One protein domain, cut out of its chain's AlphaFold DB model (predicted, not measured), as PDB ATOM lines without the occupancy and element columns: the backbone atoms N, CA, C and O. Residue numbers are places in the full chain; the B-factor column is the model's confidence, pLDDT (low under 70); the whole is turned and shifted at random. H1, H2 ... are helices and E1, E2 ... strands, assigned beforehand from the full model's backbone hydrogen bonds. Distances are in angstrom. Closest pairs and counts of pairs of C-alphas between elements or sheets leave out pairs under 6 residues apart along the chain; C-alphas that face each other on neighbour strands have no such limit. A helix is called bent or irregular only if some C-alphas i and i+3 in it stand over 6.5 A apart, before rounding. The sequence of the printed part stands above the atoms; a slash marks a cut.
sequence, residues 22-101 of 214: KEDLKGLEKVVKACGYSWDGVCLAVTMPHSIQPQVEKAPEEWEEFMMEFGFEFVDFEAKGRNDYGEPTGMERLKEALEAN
ATOM      1  N   LYS A  22     -48.095  54.319  18.196       85.31
ATOM      2  CA  LYS A  22     -48.655  53.352  19.138       85.31
ATOM      3  C   LYS A  22     -50.183  53.396  19.207       85.31
ATOM      4  O   LYS A  22     -50.809  52.364  19.413       85.31
ATOM      5  N   GLU A  23     -50.796  54.572  19.094       87.31
ATOM      6  CA  GLU A  23     -52.259  54.699  19.056       87.31
ATOM      7  C   GLU A  23     -52.823  54.183  17.732       87.31
ATOM      8  O   GLU A  23     -53.825  53.470  17.749       87.31
ATOM      9  N   ASP A  24     -52.147  54.480  16.620       87.62
ATOM     10  CA  ASP A  24     -52.535  54.000  15.293       87.62
ATOM     11  C   ASP A  24     -52.463  52.459  15.228       87.62
ATOM     12  O   ASP A  24     -53.440  51.815  14.843       87.62
ATOM     13  N   LEU A  25     -51.368  51.855  15.712       88.94
ATOM     14  CA  LEU A  25     -51.211  50.395  15.786       88.94
ATOM     15  C   LEU A  25     -52.258  49.735  16.690       88.94
ATOM     16  O   LEU A  25     -52.850  48.734  16.303       88.94
ATOM     17  N   LYS A  26     -52.575  50.329  17.849       88.12
ATOM     18  CA  LYS A  26     -53.678  49.853  18.706       88.12
ATOM     19  C   LYS A  26     -55.038  49.930  18.018       88.12
ATOM     20  O   LYS A  26     -55.926  49.137  18.323       88.12
ATOM     21  N   GLY A  27     -55.246  50.923  17.156       87.81
ATOM     22  CA  GLY A  27     -56.451  51.028  16.339       87.81
ATOM     23  C   GLY A  27     -56.551  49.868  15.352       87.81
ATOM     24  O   GLY A  27     -57.583  49.206  15.303       87.81
ATOM     25  N   LEU A  28     -55.463  49.591  14.632       88.12
ATOM     26  CA  LEU A  28     -55.385  48.496  13.662       88.12
ATOM     27  C   LEU A  28     -55.527  47.125  14.329       88.12
ATOM     28  O   LEU A  28     -56.336  46.320  13.887       88.12
ATOM     29  N   GLU A  29     -54.839  46.899  15.446       88.19
ATOM     30  CA  GLU A  29     -54.942  45.666  16.233       88.19
ATOM     31  C   GLU A  29     -56.393  45.383  16.651       88.19
ATOM     32  O   GLU A  29     -56.860  44.248  16.579       88.19
ATOM     33  N   LYS A  30     -57.147  46.413  17.060       87.56
ATOM     34  CA  LYS A  30     -58.572  46.260  17.388       87.56
ATOM     35  C   LYS A  30     -59.407  45.852  16.182       87.56
ATOM     36  O   LYS A  30     -60.324  45.060  16.357       87.56
ATOM     37  N   VAL A  31     -59.120  46.399  15.001       87.38
ATOM     38  CA  VAL A  31     -59.826  46.039  13.762       87.38
ATOM     39  C   VAL A  31     -59.534  44.586  13.406       87.38
ATOM     40  O   VAL A  31     -60.473  43.816  13.244       87.38
ATOM     41  N   VAL A  32     -58.260  44.190  13.393       85.50
ATOM     42  CA  VAL A  32     -57.841  42.809  13.108       85.50
ATOM     43  C   VAL A  32     -58.480  41.832  14.100       85.50
ATOM     44  O   VAL A  32     -59.075  40.837  13.700       85.50
ATOM     45  N   LYS A  33     -58.473  42.150  15.401       82.38
ATOM     46  CA  LYS A  33     -59.150  41.331  16.421       82.38
ATOM     47  C   LYS A  33     -60.667  41.286  16.251       82.38
ATOM     48  O   LYS A  33     -61.269  40.262  16.555       82.38
ATOM     49  N   ALA A  34     -61.292  42.373  15.798       81.88
ATOM     50  CA  ALA A  34     -62.732  42.416  15.552       81.88
ATOM     51  C   ALA A  34     -63.148  41.555  14.351       81.88
ATOM     52  O   ALA A  34     -64.267  41.049  14.341       81.88
ATOM     53  N   CYS A  35     -62.254  41.342  13.381       76.94
ATOM     54  CA  CYS A  35     -62.467  40.377  12.303       76.94
ATOM     55  C   CYS A  35     -62.443  38.917  12.805       76.94
ATOM     56  O   CYS A  35     -62.987  38.033  12.142       76.94
ATOM     57  N   GLY A  36     -61.890  38.644  13.993       75.31
ATOM     58  CA  GLY A  36     -61.918  37.320  14.618       75.31
ATOM     59  C   GLY A  36     -61.292  36.241  13.731       75.31
ATOM     60  O   GLY A  36     -60.258  36.471  13.113       75.31
ATOM     61  N   TYR A  37     -61.939  35.075  13.648       66.62
ATOM     62  CA  TYR A  37     -61.480  33.939  12.833       66.62
ATOM     63  C   TYR A  37     -61.610  34.150  11.317       66.62
ATOM     64  O   TYR A  37     -61.080  33.354  10.557       66.62
ATOM     65  N   SER A  38     -62.294  35.210  10.872       65.25
ATOM     66  CA  SER A  38     -62.435  35.518   9.441       65.25
ATOM     67  C   SER A  38     -61.236  36.275   8.858       65.25
ATOM     68  O   SER A  38     -61.170  36.488   7.650       65.25
ATOM     69  N   TRP A  39     -60.299  36.719   9.706       77.75
ATOM     70  CA  TRP A  39     -59.073  37.369   9.259       77.75
ATOM     71  C   TRP A  39     -57.958  36.344   9.050       77.75
ATOM     72  O   TRP A  39     -57.380  35.856  10.017       77.75
ATOM     73  N   ASP A  40     -57.620  36.096   7.788       77.25
ATOM     74  CA  ASP A  40     -56.469  35.281   7.360       77.25
ATOM     75  C   ASP A  40     -55.391  36.131   6.651       77.25
ATOM     76  O   ASP A  40     -54.583  35.662   5.857       77.25
ATOM     77  N   GLY A  41     -55.411  37.445   6.889       84.00
ATOM     78  CA  GLY A  41     -54.513  38.386   6.227       84.00
ATOM     79  C   GLY A  41     -53.175  38.573   6.946       84.00
ATOM     80  O   GLY A  41     -53.054  38.404   8.163       84.00
ATOM     81  N   VAL A  42     -52.174  39.050   6.208       88.12
ATOM     82  CA  VAL A  42     -50.862  39.433   6.758       88.12
ATOM     83  C   VAL A  42     -50.803  40.916   7.176       88.12
ATOM     84  O   VAL A  42     -51.303  41.799   6.478       88.12
ATOM     85  N   CYS A  43     -50.158  41.215   8.311       91.25
ATOM     86  CA  CYS A  43     -49.910  42.581   8.795       91.25
ATOM     87  C   CYS A  43     -48.422  42.939   8.659       91.25
ATOM     88  O   CYS A  43     -47.576  42.351   9.327       91.25
ATOM     89  N   LEU A  44     -48.095  43.920   7.810       91.38
ATOM     90  CA  LEU A  44     -46.711  44.281   7.469       91.38
ATOM     91  C   LEU A  44     -46.426  45.756   7.778       91.38
ATOM     92  O   LEU A  44     -47.164  46.646   7.352       91.38
ATOM     93  N   ALA A  45     -45.332  46.021   8.491       91.12
ATOM     94  CA  ALA A  45     -44.826  47.352   8.801       91.12
ATOM     95  C   ALA A  45     -43.545  47.622   7.998       91.12
ATOM     96  O   ALA A  45     -42.461  47.172   8.361       91.12
ATOM     97  N   VAL A  46     -43.671  48.364   6.896       90.38
ATOM     98  CA  VAL A  46     -42.572  48.596   5.944       90.38
ATOM     99  C   VAL A  46     -41.912  49.956   6.186       90.38
ATOM    100  O   VAL A  46     -42.597  50.983   6.220       90.38
ATOM    101  N   THR A  47     -40.584  49.990   6.331       87.31
ATOM    102  CA  THR A  47     -39.837  51.255   6.459       87.31
ATOM    103  C   THR A  47     -39.843  52.042   5.151       87.31
ATOM    104  O   THR A  47     -39.877  51.496   4.050       87.31
ATOM    105  N   MET A  48     -39.779  53.369   5.259       80.69
ATOM    106  CA  MET A  48     -39.569  54.224   4.092       80.69
ATOM    107  C   MET A  48     -38.065  54.401   3.840       80.69
ATOM    108  O   MET A  48     -37.309  54.489   4.806       80.69
ATOM    109  N   PRO A  49     -37.621  54.551   2.574       71.19
ATOM    110  CA  PRO A  49     -36.215  54.787   2.260       71.19
ATOM    111  C   PRO A  49     -35.630  55.984   3.021       71.19
ATOM    112  O   PRO A  49     -36.154  57.106   2.944       71.19
ATOM    113  N   HIS A  50     -34.494  55.780   3.691       64.69
ATOM    114  CA  HIS A  50     -33.834  56.791   4.528       64.69
ATOM    115  C   HIS A  50     -33.277  57.969   3.714       64.69
ATOM    116  O   HIS A  50     -32.998  59.042   4.252       64.69
ATOM    117  N   SER A  51     -33.181  57.810   2.390       59.16
ATOM    118  CA  SER A  51     -32.863  58.882   1.438       59.16
ATOM    119  C   SER A  51     -33.892  60.025   1.411       59.16
ATOM    120  O   SER A  51     -33.574  61.115   0.934       59.16
ATOM    121  N   ILE A  52     -35.106  59.806   1.935       57.34
ATOM    122  CA  ILE A  52     -36.202  60.788   1.936       57.34
ATOM    123  C   ILE A  52     -36.486  61.331   3.353       57.34
ATOM    124  O   ILE A  52     -36.965  62.460   3.472       57.34
ATOM    125  N   GLN A  53     -36.148  60.602   4.430       52.38
ATOM    126  CA  GLN A  53     -36.276  61.067   5.823       52.38
ATOM    127  C   GLN A  53     -35.175  60.475   6.736       52.38
ATOM    128  O   GLN A  53     -35.142  59.264   6.927       52.38
ATOM    129  N   PRO A  54     -34.304  61.298   7.355       51.44
ATOM    130  CA  PRO A  54     -33.134  60.809   8.091       51.44
ATOM    131  C   PRO A  54     -33.362  60.572   9.599       51.44
ATOM    132  O   PRO A  54     -32.403  60.615  10.361       51.44
ATOM    133  N   GLN A  55     -34.594  60.339  10.064       53.72
ATOM    134  CA  GLN A  55     -34.857  60.082  11.491       53.72
ATOM    135  C   GLN A  55     -35.505  58.709  11.674       53.72
ATOM    136  O   GLN A  55     -36.728  58.586  11.684       53.72
ATOM    137  N   VAL A  56     -34.680  57.677  11.834       59.34
ATOM    138  CA  VAL A  56     -35.141  56.436  12.461       59.34
ATOM    139  C   VAL A  56     -35.013  56.648  13.960       59.34
ATOM    140  O   VAL A  56     -33.911  56.821  14.472       59.34
ATOM    141  N   GLU A  57     -36.138  56.717  14.664       63.91
ATOM    142  CA  GLU A  57     -36.136  56.972  16.112       63.91
ATOM    143  C   GLU A  57     -35.598  55.786  16.932       63.91
ATOM    144  O   GLU A  57     -35.291  55.956  18.111       63.91
ATOM    145  N   LYS A  58     -35.513  54.594  16.326       72.06
ATOM    146  CA  LYS A  58     -35.177  53.316  16.972       72.06
ATOM    147  C   LYS A  58     -34.291  52.464  16.076       72.06
ATOM    148  O   LYS A  58     -34.294  52.646  14.859       72.06
ATOM    149  N   ALA A  59     -33.555  51.528  16.661       80.50
ATOM    150  CA  ALA A  59     -32.853  50.524  15.864       80.50
ATOM    151  C   ALA A  59     -33.863  49.588  15.155       80.50
ATOM    152  O   ALA A  59     -34.982  49.433  15.645       80.50
ATOM    153  N   PRO A  60     -33.506  48.953  14.022       80.50
ATOM    154  CA  PRO A  60     -34.381  48.000  13.326       80.50
ATOM    155  C   PRO A  60     -34.899  46.868  14.227       80.50
ATOM    156  O   PRO A  60     -36.084  46.563  14.202       80.50
ATOM    157  N   GLU A  61     -34.037  46.324  15.087       84.12
ATOM    158  CA  GLU A  61     -34.370  45.267  16.057       84.12
ATOM    159  C   GLU A  61     -35.425  45.729  17.079       84.12
ATOM    160  O   GLU A  61     -36.358  45.003  17.411       84.12
ATOM    161  N   GLU A  62     -35.324  46.979  17.543       86.50
ATOM    162  CA  GLU A  62     -36.307  47.570  18.458       86.50
ATOM    163  C   GLU A  62     -37.650  47.828  17.761       86.50
ATOM    164  O   GLU A  62     -38.703  47.780  18.399       86.50
ATOM    165  N   TRP A  63     -37.629  48.138  16.459       87.69
ATOM    166  CA  TRP A  63     -38.848  48.253  15.662       87.69
ATOM    167  C   TRP A  63     -39.513  46.902  15.452       87.69
ATOM    168  O   TRP A  63     -40.735  46.828  15.532       87.69
ATOM    169  N   GLU A  64     -38.735  45.851  15.222       88.69
ATOM    170  CA  GLU A  64     -39.245  44.492  15.080       88.69
ATOM    171  C   GLU A  64     -39.959  44.028  16.353       88.69
ATOM    172  O   GLU A  64     -41.133  43.662  16.288       88.69
ATOM    173  N   GLU A  65     -39.319  44.155  17.522       89.81
ATOM    174  CA  GLU A  65     -39.944  43.820  18.810       89.81
ATOM    175  C   GLU A  65     -41.216  44.651  19.055       89.81
ATOM    176  O   GLU A  65     -42.254  44.125  19.464       89.81
ATOM    177  N   PHE A  66     -41.166  45.952  18.751       89.56
ATOM    178  CA  PHE A  66     -42.307  46.846  18.927       89.56
ATOM    179  C   PHE A  66     -43.487  46.511  18.004       89.56
ATOM    180  O   PHE A  66     -44.632  46.599  18.436       89.56
ATOM    181  N   MET A  67     -43.236  46.152  16.744       90.19
ATOM    182  CA  MET A  67     -44.286  45.807  15.774       90.19
ATOM    183  C   MET A  67     -44.880  44.424  16.054       90.19
ATOM    184  O   MET A  67     -46.096  44.246  15.940       90.19
ATOM    185  N   MET A  68     -44.051  43.485  16.517       89.69
ATOM    186  CA  MET A  68     -44.471  42.140  16.899       89.69
ATOM    187  C   MET A  68     -45.503  42.154  18.038       89.69
ATOM    188  O   MET A  68     -46.431  41.349  18.016       89.69
ATOM    189  N   GLU A  69     -45.417  43.107  18.978       88.88
ATOM    190  CA  GLU A  69     -46.422  43.294  20.048       88.88
ATOM    191  C   GLU A  69     -47.845  43.487  19.486       88.88
ATOM    192  O   GLU A  69     -48.822  43.078  20.111       88.88
ATOM    193  N   PHE A  70     -47.968  44.072  18.290       88.31
ATOM    194  CA  PHE A  70     -49.244  44.339  17.618       88.31
ATOM    195  C   PHE A  70     -49.580  43.324  16.517       88.31
ATOM    196  O   PHE A  70     -50.575  43.505  15.817       88.31
ATOM    197  N   GLY A  71     -48.764  42.279  16.349       87.88
ATOM    198  CA  GLY A  71     -48.928  41.274  15.296       87.88
ATOM    199  C   GLY A  71     -48.473  41.736  13.908       87.88
ATOM    200  O   GLY A  71     -48.873  41.136  12.915       87.88
ATOM    201  N   PHE A  72     -47.666  42.797  13.825       91.56
ATOM    202  CA  PHE A  72     -47.077  43.258  12.571       91.56
ATOM    203  C   PHE A  72     -45.671  42.694  12.404       91.56
ATOM    204  O   PHE A  72     -44.848  42.765  13.314       91.56
ATOM    205  N   GLU A  73     -45.369  42.212  11.205       90.81
ATOM    206  CA  GLU A  73     -44.002  41.897  10.813       90.81
ATOM    207  C   GLU A  73     -43.315  43.163  10.287       90.81
ATOM    208  O   GLU A  73     -43.823  43.853   9.398       90.81
ATOM    209  N   PHE A  74     -42.154  43.483  10.853       90.81
ATOM    210  CA  PHE A  74     -41.353  44.625  10.433       90.81
ATOM    211  C   PHE A  74     -40.474  44.267   9.233       90.81
ATOM    212  O   PHE A  74     -39.736  43.287   9.259       90.81
ATOM    213  N   VAL A  75     -40.508  45.101   8.195       90.44
ATOM    214  CA  VAL A  75     -39.708  44.920   6.983       90.44
ATOM    215  C   VAL A  75     -38.951  46.203   6.670       90.44
ATOM    216  O   VAL A  75     -39.545  47.230   6.334       90.44
ATOM    217  N   ASP A  76     -37.620  46.137   6.712       88.06
ATOM    218  CA  ASP A  76     -36.788  47.239   6.239       88.06
ATOM    219  C   ASP A  76     -36.700  47.233   4.707       88.06
ATOM    220  O   ASP A  76     -36.054  46.373   4.110       88.06
ATOM    221  N   PHE A  77     -37.333  48.205   4.053       86.88
ATOM    222  CA  PHE A  77     -37.387  48.304   2.595       86.88
ATOM    223  C   PHE A  77     -36.001  48.397   1.939       86.88
ATOM    224  O   PHE A  77     -35.825  47.951   0.803       86.88
ATOM    225  N   GLU A  78     -35.012  48.980   2.623       84.44
ATOM    226  CA  GLU A  78     -33.657  49.127   2.078       84.44
ATOM    227  C   GLU A  78     -32.755  47.912   2.347       84.44
ATOM    228  O   GLU A  78     -31.692  47.804   1.722       84.44
ATOM    229  N   ALA A  79     -33.186  46.972   3.196       85.69
ATOM    230  CA  ALA A  79     -32.473  45.724   3.433       85.69
ATOM    231  C   ALA A  79     -32.454  44.853   2.167       85.69
ATOM    232  O   ALA A  79     -33.417  44.782   1.399       85.69
ATOM    233  N   LYS A  80     -31.316  44.199   1.922       85.62
ATOM    234  CA  LYS A  80     -31.102  43.337   0.756       85.62
ATOM    235  C   LYS A  80     -30.394  42.060   1.164       85.62
ATOM    236  O   LYS A  80     -29.459  42.095   1.960       85.62
ATOM    237  N   GLY A  81     -30.748  40.971   0.492       86.00
ATOM    238  CA  GLY A  81     -30.138  39.667   0.707       86.00
ATOM    239  C   GLY A  81     -30.891  38.869   1.762       86.00
ATOM    240  O   GLY A  81     -32.120  38.915   1.822       86.00
ATOM    241  N   ARG A  82     -30.146  38.111   2.567       88.06
ATOM    242  CA  ARG A  82     -30.699  37.194   3.566       88.06
ATOM    243  C   ARG A  82     -30.245  37.573   4.972       88.06
ATOM    244  O   ARG A  82     -29.130  38.069   5.119       88.06
ATOM    245  N   ASN A  83     -31.098  37.338   5.967       84.81
ATOM    246  CA  ASN A  83     -30.752  37.513   7.379       84.81
ATOM    247  C   ASN A  83     -29.777  36.414   7.858       84.81
ATOM    248  O   ASN A  83     -29.398  35.519   7.094       84.81
ATOM    249  N   ASP A  84     -29.401  36.454   9.139       84.19
ATOM    250  CA  ASP A  84     -28.481  35.489   9.762       84.19
ATOM    251  C   ASP A  84     -29.001  34.037   9.760       84.19
ATOM    252  O   ASP A  84     -28.225  33.092   9.911       84.19
ATOM    253  N   TYR A  85     -30.303  33.848   9.536       83.50
ATOM    254  CA  TYR A  85     -30.972  32.549   9.441       83.50
ATOM    255  C   TYR A  85     -31.139  32.072   7.991       83.50
ATOM    256  O   TYR A  85     -31.604  30.959   7.745       83.50
ATOM    257  N   GLY A  86     -30.704  32.875   7.017       85.06
ATOM    258  CA  GLY A  86     -30.815  32.566   5.598       85.06
ATOM    259  C   GLY A  86     -32.190  32.865   5.000       85.06
ATOM    260  O   GLY A  86     -32.458  32.412   3.890       85.06
ATOM    261  N   GLU A  87     -33.048  33.625   5.671       86.31
ATOM    262  CA  GLU A  87     -34.377  34.019   5.188       86.31
ATOM    263  C   GLU A  87     -34.293  35.308   4.355       86.31
ATOM    264  O   GLU A  87     -33.397  36.124   4.593       86.31
ATOM    265  N   PRO A  88     -35.165  35.505   3.348       87.69
ATOM    266  CA  PRO A  88     -35.170  36.727   2.546       87.69
ATOM    267  C   PRO A  88     -35.487  37.953   3.412       87.69
ATOM    268  O   PRO A  88     -36.230  37.869   4.383       87.69
ATOM    269  N   THR A  89     -34.928  39.110   3.048       89.00
ATOM    270  CA  THR A  89     -35.143  40.386   3.756       89.00
ATOM    271  C   THR A  89     -35.576  41.493   2.797       89.00
ATOM    272  O   THR A  89     -35.416  41.389   1.576       89.00
ATOM    273  N   GLY A  90     -36.159  42.558   3.349       89.06
ATOM    274  CA  GLY A  90     -36.604  43.730   2.598       89.06
ATOM    275  C   GLY A  90     -37.650  43.411   1.535       89.06
ATOM    276  O   GLY A  90     -38.660  42.767   1.814       89.06
ATOM    277  N   MET A  91     -37.427  43.870   0.302       89.19
ATOM    278  CA  MET A  91     -38.412  43.729  -0.781       89.19
ATOM    279  C   MET A  91     -38.716  42.266  -1.143       89.19
ATOM    280  O   MET A  91     -39.838  41.959  -1.537       89.19
ATOM    281  N   GLU A  92     -37.738  41.363  -1.015       89.62
ATOM    282  CA  GLU A  92     -37.964  39.935  -1.283       89.62
ATOM    283  C   GLU A  92     -38.888  39.315  -0.232       89.62
ATOM    284  O   GLU A  92     -39.796  38.573  -0.597       89.62
ATOM    285  N   ARG A  93     -38.721  39.691   1.043       90.88
ATOM    286  CA  ARG A  93     -39.599  39.244   2.131       90.88
ATOM    287  C   ARG A  93     -41.015  39.788   1.988       90.88
ATOM    288  O   ARG A  93     -41.978  39.041   2.095       90.88
ATOM    289  N   LEU A  94     -41.132  41.082   1.683       91.62
ATOM    290  CA  LEU A  94     -42.420  41.729   1.429       91.62
ATOM    291  C   LEU A  94     -43.179  41.032   0.294       91.62
ATOM    292  O   LEU A  94     -44.381  40.807   0.391       91.62
ATOM    293  N   LYS A  95     -42.469  40.677  -0.778       90.50
ATOM    294  CA  LYS A  95     -43.050  39.962  -1.910       90.50
ATOM    295  C   LYS A  95     -43.519  38.562  -1.511       90.50
ATOM    296  O   LYS A  95     -44.655  38.219  -1.805       90.50
ATOM    297  N   GLU A  96     -42.674  37.791  -0.835       90.00
ATOM    298  CA  GLU A  96     -43.016  36.447  -0.355       90.00
ATOM    299  C   GLU A  96     -44.268  36.465   0.532       90.00
ATOM    300  O   GLU A  96     -45.189  35.688   0.300       90.00
ATOM    301  N   ALA A  97     -44.334  37.383   1.498       89.38
ATOM    302  CA  ALA A  97     -45.470  37.502   2.407       89.38
ATOM    303  C   ALA A  97     -46.787  37.805   1.670       89.38
ATOM    304  O   ALA A  97     -47.830  37.257   2.013       89.38
ATOM    305  N   LEU A  98     -46.744  38.652   0.634       89.31
ATOM    306  CA  LEU A  98     -47.925  38.984  -0.167       89.31
ATOM    307  C   LEU A  98     -48.312  37.875  -1.154       89.31
ATOM    308  O   LEU A  98     -49.497  37.709  -1.428       89.31
ATOM    309  N   GLU A  99     -47.345  37.136  -1.702       88.31
ATOM    310  CA  GLU A  99     -47.599  36.005  -2.609       88.31
ATOM    311  C   GLU A  99     -48.096  34.758  -1.870       88.31
ATOM    312  O   GLU A  99     -48.841  33.971  -2.446       88.31
ATOM    313  N   ALA A 100     -47.699  34.578  -0.609       86.12
ATOM    314  CA  ALA A 100     -48.183  33.496   0.243       86.12
ATOM    315  C   ALA A 100     -49.617  33.725   0.747       86.12
ATOM    316  O   ALA A 100     -50.277  32.771   1.147       86.12
ATOM    317  N   ASN A 101     -50.089  34.975   0.737       84.62
ATOM    318  CA  ASN A 101     -51.444  35.315   1.145       84.62
ATOM    319  C   ASN A 101     -52.451  34.825   0.095       84.62
ATOM    320  O   ASN A 101     -52.344  35.179  -1.081       84.62
TER     321      ASN A 101
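This is residues 22 to 101 of the 214 residues of an uncharacterized protein of Orbilia oligospora (UniProt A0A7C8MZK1). Two short parallel strands, E1 and E2, make a small ribbon in the middle, with H2 packed close on one side of it and H3 more loosely on the other. The longest helix, H1, lies off to one end, where its residues 33 to 38 stick out, and two long loops, residues 47 to 59 and 76 to 90, lie towards the other end. The printed part has 80 residues with three named helices and two named strands, in the order H1, E1, H2, E2, H3, and its class is mostly helix. It is only just compact, close to loose, with a radius of gyration of the C-alphas of 13.7 A and spans of 36 by 28 by 22 A.

H1, residues 22 to 38, begins at C-alpha 22 (-48.655, 53.352, 19.138) and is 24.5 A long. It is irregular, with C-alphas 34 and 37 9.0 A apart, and has a kink of 26 degrees near residue 32. E1 is residues 44 to 46, H2 residues 60 to 68 over 12.2 A, and E2 residues 73 to 75. H3, residues 91 to 100 over 14.2 A, ends at C-alpha 100 (-48.183, 33.496, 0.243).

E1 and E2 are parallel neighbours at 24 degrees, with N 45 and O 73 2.8 A apart, within hydrogen-bond range. E1, H2 and E2 form a strand-helix-strand unit, two parallel strands joined through a helix, with a right-handed crossover. The closest C-alphas of H2 and E2 are Glu 64 and Phe 74, 5.1 A; of E2 and H3, Val 75 and Leu 94, 7.0 A. H1 and H2 are only just apart, closest 8.3 A; H2 and H3 are apart. Every O i to N i+4 pair is within hydrogen-bond range in H2 and H3, and 10 of 13 in H1.

The C-alphas farthest apart, Tyr 37 and Ser 51, are 39.6 A apart. The printed part has no cut. The links E1 to H2 and E2 to H3 are long. Mean pLDDT of the printed part is 83.1; residues 37 to 38 and 50 to 57 are under 70.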